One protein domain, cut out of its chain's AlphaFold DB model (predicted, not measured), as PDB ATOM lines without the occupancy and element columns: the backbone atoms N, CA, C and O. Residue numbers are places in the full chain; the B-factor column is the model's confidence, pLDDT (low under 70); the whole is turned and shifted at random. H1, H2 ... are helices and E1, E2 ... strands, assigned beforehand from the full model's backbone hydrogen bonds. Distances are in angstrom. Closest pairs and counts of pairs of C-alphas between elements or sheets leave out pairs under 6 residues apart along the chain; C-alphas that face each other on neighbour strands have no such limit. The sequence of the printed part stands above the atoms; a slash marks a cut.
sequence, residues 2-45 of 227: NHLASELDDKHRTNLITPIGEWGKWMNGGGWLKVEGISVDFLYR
ATOM      1  N   ASN A   2     206.493 278.539 174.870       92.12
ATOM      2  CA  ASN A   2     205.379 279.214 175.562       92.12
ATOM      3  C   ASN A   2     205.302 280.736 175.333       92.12
ATOM      4  O   ASN A   2     204.218 281.255 175.107       92.12
ATOM      5  N   HIS A   3     206.442 281.434 175.339       93.75
ATOM      6  CA  HIS A   3     206.479 282.872 175.051       93.75
ATOM      7  C   HIS A   3     205.957 283.199 173.639       93.75
ATOM      8  O   HIS A   3     204.978 283.920 173.518       93.75
ATOM      9  N   LEU A   4     206.521 282.573 172.597       93.25
ATOM     10  CA  LEU A   4     206.077 282.747 171.205       93.25
ATOM     11  C   LEU A   4     204.604 282.355 170.998       93.25
ATOM     12  O   LEU A   4     203.871 283.035 170.292       93.25
ATOM     13  N   ALA A   5     204.148 281.272 171.631       94.25
ATOM     14  CA  ALA A   5     202.748 280.858 171.560       94.25
ATOM     15  C   ALA A   5     201.808 281.913 172.168       94.25
ATOM     16  O   ALA A   5     200.742 282.170 171.621       94.25
ATOM     17  N   SER A   6     202.218 282.551 173.267       96.12
ATOM     18  CA  SER A   6     201.486 283.666 173.872       96.12
ATOM     19  C   SER A   6     201.502 284.920 172.995       96.12
ATOM     20  O   SER A   6     200.562 285.699 173.047       96.12
ATOM     21  N   GLU A   7     202.547 285.160 172.208       96.38
ATOM     22  CA  GLU A   7     202.571 286.293 171.273       96.38
ATOM     23  C   GLU A   7     201.603 286.084 170.104       96.38
ATOM     24  O   GLU A   7     200.934 287.028 169.697       96.38
ATOM     25  N   LEU A   8     201.505 284.849 169.601       95.62
ATOM     26  CA  LEU A   8     200.650 284.490 168.466       95.62
ATOM     27  C   LEU A   8     199.175 284.288 168.834       95.62
ATOM     28  O   LEU A   8     198.313 284.425 167.972       95.62
ATOM     29  N   ASP A   9     198.876 283.920 170.080       97.69
ATOM     30  CA  ASP A   9     197.502 283.699 170.526       97.69
ATOM     31  C   ASP A   9     196.726 285.020 170.649       97.69
ATOM     32  O   ASP A   9     197.158 285.932 171.346       97.69
ATOM     33  N   ASP A  10     195.521 285.077 170.077       97.44
ATOM     34  CA  ASP A  10     194.625 286.245 170.063       97.44
ATOM     35  C   ASP A  10     194.377 286.848 171.453       97.44
ATOM     36  O   ASP A  10     194.079 288.033 171.597       97.44
ATOM     37  N   LYS A  11     194.413 286.009 172.495       97.50
ATOM     38  CA  LYS A  11     194.155 286.409 173.885       97.50
ATOM     39  C   LYS A  11     195.430 286.565 174.703       97.50
ATOM     40  O   LYS A  11     195.336 286.778 175.912       97.50
ATOM     41  N   HIS A  12     196.590 286.404 174.077       96.50
ATOM     42  CA  HIS A  12     197.901 286.408 174.707       96.50
ATOM     43  C   HIS A  12     197.973 285.550 175.976       96.50
ATOM     44  O   HIS A  12     198.533 285.951 177.000       96.50
ATOM     45  N   ARG A  13     197.343 284.369 175.940       96.31
ATOM     46  CA  ARG A  13     197.313 283.460 177.091       96.31
ATOM     47  C   ARG A  13     198.711 282.892 177.339       96.31
ATOM     48  O   ARG A  13     199.396 282.451 176.422       96.31
ATOM     49  N   THR A  14     199.101 282.827 178.607       95.81
ATOM     50  CA  THR A  14     200.361 282.208 179.035       95.81
ATOM     51  C   THR A  14     200.199 280.706 179.268       95.81
ATOM     52  O   THR A  14     199.109 280.257 179.617       95.81
ATOM     53  N   ASN A  15     201.297 279.947 179.183       93.25
ATOM     54  CA  ASN A  15     201.341 278.501 179.463       93.25
ATOM     55  C   ASN A  15     200.421 277.659 178.556       93.25
ATOM     56  O   ASN A  15     199.789 276.710 179.007       93.25
ATOM     57  N   LEU A  16     200.335 278.027 177.274       94.12
ATOM     58  CA  LEU A  16     199.535 277.320 176.265       94.12
ATOM     59  C   LEU A  16     200.176 276.037 175.744       94.12
ATOM     60  O   LEU A  16     199.491 275.208 175.151       94.12
ATOM     61  N   ILE A  17     201.488 275.915 175.909       95.88
ATOM     62  CA  ILE A  17     202.285 274.823 175.376       95.88
ATOM     63  C   ILE A  17     202.641 273.854 176.495       95.88
ATOM     64  O   ILE A  17     203.251 274.252 177.495       95.88
ATOM     65  N   THR A  18     202.344 272.580 176.271       95.12
ATOM     66  CA  THR A  18     202.728 271.487 177.159       95.12
ATOM     67  C   THR A  18     204.226 271.177 177.080       95.12
ATOM     68  O   THR A  18     204.850 271.348 176.026       95.12
ATOM     69  N   PRO A  19     204.830 270.652 178.157       93.50
ATOM     70  CA  PRO A  19     206.025 269.824 178.083       93.50
ATOM     71  C   PRO A  19     205.995 268.753 176.976       93.50
ATOM     72  O   PRO A  19     204.938 268.267 176.557       93.50
ATOM     73  N   ILE A  20     207.189 268.353 176.531       91.50
ATOM     74  CA  ILE A  20     207.370 267.231 175.601       91.50
ATOM     75  C   ILE A  20     206.961 265.930 176.305       91.50
ATOM     76  O   ILE A  20     207.348 265.680 177.444       91.50
ATOM     77  N   GLY A  21     206.191 265.099 175.608       90.38
ATOM     78  CA  GLY A  21     205.677 263.810 176.066       90.38
ATOM     79  C   GLY A  21     204.360 263.883 176.844       90.38
ATOM     80  O   GLY A  21     203.779 262.839 177.123       90.38
ATOM     81  N   GLU A  22     203.851 265.076 177.165       92.69
ATOM     82  CA  GLU A  22     202.680 265.216 178.047       92.69
ATOM     83  C   GLU A  22     201.388 264.625 177.459       92.69
ATOM     84  O   GLU A  22     200.555 264.106 178.198       92.69
ATOM     85  N   TRP A  23     201.227 264.637 176.132       91.81
ATOM     86  CA  TRP A  23     200.061 264.047 175.456       91.81
ATOM     87  C   TRP A  23     200.227 262.560 175.097       91.81
ATOM     88  O   TRP A  23     199.349 261.970 174.459       91.81
ATOM     89  N   GLY A  24     201.316 261.934 175.553       90.06
ATOM     90  CA  GLY A  24     201.571 260.503 175.427       90.06
ATOM     91  C   GLY A  24     202.483 260.114 174.261       90.06
ATOM     92  O   GLY A  24     203.255 260.909 173.728       90.06
ATOM     93  N   LYS A  25     202.415 258.829 173.895       90.06
ATOM     94  CA  LYS A  25     203.339 258.172 172.953       90.06
ATOM     95  C   LYS A  25     203.245 258.706 171.520       90.06
ATOM     96  O   LYS A  25     204.266 258.781 170.845       90.06
ATOM     97  N   TRP A  26     202.033 258.999 171.050       92.44
ATOM     98  CA  TRP A  26     201.752 259.329 169.641       92.44
ATOM     99  C   TRP A  26     201.512 260.814 169.386       92.44
ATOM    100  O   TRP A  26     201.589 261.295 168.262       92.44
ATOM    101  N   MET A  27     201.212 261.554 170.444       90.06
ATOM    102  CA  MET A  27     201.111 263.001 170.417       90.06
ATOM    103  C   MET A  27     202.130 263.490 171.435       90.06
ATOM    104  O   MET A  27     201.866 263.448 172.630       90.06
ATOM    105  N   ASN A  28     203.319 263.918 171.000       90.25
ATOM    106  CA  ASN A  28     204.409 264.254 171.926       90.25
ATOM    107  C   ASN A  28     204.186 265.582 172.686       90.25
ATOM    108  O   ASN A  28     205.118 266.098 173.292       90.25
ATOM    109  N   GLY A  29     202.986 266.157 172.659       93.25
ATOM    110  CA  GLY A  29     202.654 267.450 173.252       93.25
ATOM    111  C   GLY A  29     202.370 268.522 172.205       93.25
ATOM    112  O   GLY A  29     202.401 268.263 170.997       93.25
ATOM    113  N   GLY A  30     202.076 269.727 172.680       94.94
ATOM    114  CA  GLY A  30     201.633 270.808 171.820       94.94
ATOM    115  C   GLY A  30     200.865 271.891 172.561       94.94
ATOM    116  O   GLY A  30     201.063 272.110 173.754       94.94
ATOM    117  N   GLY A  31     199.975 272.568 171.845       95.25
ATOM    118  CA  GLY A  31     199.026 273.507 172.427       95.25
ATOM    119  C   GLY A  31     197.918 273.894 171.458       95.25
ATOM    120  O   GLY A  31     198.051 273.743 170.245       95.25
ATOM    121  N   TRP A  32     196.829 274.421 172.012       95.56
ATOM    122  CA  TRP A  32     195.692 274.929 171.244       95.56
ATOM    123  C   TRP A  32     195.651 276.451 171.296       95.56
ATOM    124  O   TRP A  32     195.372 277.060 172.340       95.56
ATOM    125  N   LEU A  33     195.919 277.064 170.150       96.44
ATOM    126  CA  LEU A  33     195.969 278.507 169.980       96.44
ATOM    127  C   LEU A  33     194.760 278.984 169.183       96.44
ATOM    128  O   LEU A  33     194.098 278.217 168.476       96.44
ATOM    129  N   LYS A  34     194.503 280.283 169.278       97.81
ATOM    130  CA  LYS A  34     193.696 280.992 168.297       97.81
ATOM    131  C   LYS A  34     194.558 282.081 167.676       97.81
ATOM    132  O   LYS A  34     195.063 282.902 168.426       97.81
ATOM    133  N   VAL A  35     194.762 282.057 166.365       96.75
ATOM    134  CA  VAL A  35     195.608 283.024 165.649       96.75
ATOM    135  C   VAL A  35     194.749 283.722 164.608       96.75
ATOM    136  O   VAL A  35     194.195 283.065 163.728       96.75
ATOM    137  N   GLU A  36     194.591 285.035 164.740       96.94
ATOM    138  CA  GLU A  36     193.758 285.872 163.870       96.94
ATOM    139  C   GLU A  36     192.322 285.336 163.729       96.94
ATOM    140  O   GLU A  36     191.719 285.330 162.656       96.94
ATOM    141  N   GLY A  37     191.745 284.844 164.828       97.06
ATOM    142  CA  GLY A  37     190.402 284.277 164.826       97.06
ATOM    143  C   GLY A  37     190.317 282.794 164.432       97.06
ATOM    144  O   GLY A  37     189.237 282.210 164.574       97.06
ATOM    145  N   ILE A  38     191.416 282.162 164.008       97.62
ATOM    146  CA  ILE A  38     191.461 280.779 163.510       97.62
ATOM    147  C   ILE A  38     191.986 279.834 164.596       97.62
ATOM    148  O   ILE A  38     193.008 280.105 165.218       97.62
ATOM    149  N   SER A  39     191.304 278.707 164.826       97.12
ATOM    150  CA  SER A  39     191.800 277.655 165.726       97.12
ATOM    151  C   SER A  39     193.026 276.963 165.127       97.12
ATOM    152  O   SER A  39     192.961 276.473 163.999       97.12
ATOM    153  N   VAL A  40     194.120 276.899 165.888       96.06
ATOM    154  CA  VAL A  40     195.390 276.297 165.462       96.06
ATOM    155  C   VAL A  40     195.837 275.247 166.474       96.06
ATOM    156  O   VAL A  40     196.062 275.553 167.649       96.06
ATOM    157  N   ASP A  41     196.029 274.023 165.986       94.00
ATOM    158  CA  ASP A  41     196.631 272.926 166.739       94.00
ATOM    159  C   ASP A  41     198.147 272.943 166.505       94.00
ATOM    160  O   ASP A  41     198.629 272.645 165.410       94.00
ATOM    161  N   PHE A  42     198.913 273.301 167.535       93.56
ATOM    162  CA  PHE A  42     200.369 273.205 167.520       93.56
ATOM    163  C   PHE A  42     200.770 271.832 168.058       93.56
ATOM    164  O   PHE A  42     200.422 271.520 169.192       93.56
ATOM    165  N   LEU A  43     201.525 271.034 167.297       93.12
ATOM    166  CA  LEU A  43     201.933 269.678 167.688       93.12
ATOM    167  C   LEU A  43     203.452 269.502 167.657       93.12
ATOM    168  O   LEU A  43     204.126 269.999 166.754       93.12
ATOM    169  N   TYR A  44     203.978 268.728 168.608       91.69
ATOM    170  CA  TYR A  44     205.342 268.206 168.567       91.69
ATOM    171  C   TYR A  44     205.366 266.777 168.029       91.69
ATOM    172  O   TYR A  44     204.476 265.965 168.313       91.69
ATOM    173  N   ARG A  45     206.421 266.479 167.267       93.50
ATOM    174  CA  ARG A  45     206.768 265.138 166.801       93.50
ATOM    175  C   ARG A  45     208.237 264.872 167.082       93.50
ATOM    176  O   ARG A  45     209.088 265.697 166.751       93.50
TER     177      ARG A  45
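Overview. This is residues 2 to 45 of the 227 residues of the protein "DUF4037 domain-containing protein" of Flavobacterium sp. CLA17 (UniProt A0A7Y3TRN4). A long two-stranded antiparallel hairpin, E1 and E2, makes one side of this small elongated domain, and the short helix H1 sits beside E1, on the side away from E2 and nearer the hairpin's turn. A long stretch without named elements leaves H1, runs back past E1 and makes a loop around Lys 25 at the end opposite to the turn, before E1 begins. The printed part has 44 residues with one named helix and two named strands, in the order H1, E1, E2; the sheet's order is E1 - E2. The class is mixed, helices and strands, though only 19 of the 44 printed residues are in named elements. The whole is compact, with a radius of gyration of the C-alphas of 10.5 A, and its C-alphas span 30 by 18 by 11 A.

Arrangement. The sheet has two strands, E1, residues 30 to 35, and E2, residues 38 to 43. They are antiparallel neighbours and form a hairpin, with 159 degrees between their N-to-C directions. C-alphas 30 and 43 face each other at 4.3 A, and C-alphas 35 and 38 at 5.2 A. Across the pair, N 33 and O 40 are within hydrogen-bond range at 2.9 A, and so are N 40 and O 33 at 2.9 A. The helix H1, residues 2 to 8, has 4 pairs of C-alphas within 8 A of E1. The closest C-alphas of the two are those of Leu 8 and Val 35, 6.0 A apart, and their centres are 9.3 A apart. H1 and E2 are apart. In H1 every O i to N i+4 pair is within hydrogen-bond range.

Along the chain. E1 runs from Gly 30, C-alpha at (201.633, 270.808, 171.820), to Val 35, and measures 15.0 A from first to last C-alpha. E2 runs from Ile 38 to Leu 43 over 15.8 A, and its last C-alpha is at (201.933, 269.678, 167.688). H1 runs from Asn 2, C-alpha at (205.379, 279.214, 175.562), to Leu 8 over 10.0 A.

Size, cuts and confidence. The two C-alphas farthest apart are those of Lys 25 and Glu 36, at 30.7 A. The link from H1 to E1 is long, with 21 residues, 9 to 29; the link from E1 to E2 is tight, with 2 residues. The C-alphas of Asn 2 and Arg 45, the first and last printed, are 16.6 A apart. The printed part has no cut. Its mean pLDDT is 94.4, and no printed residue is under 70.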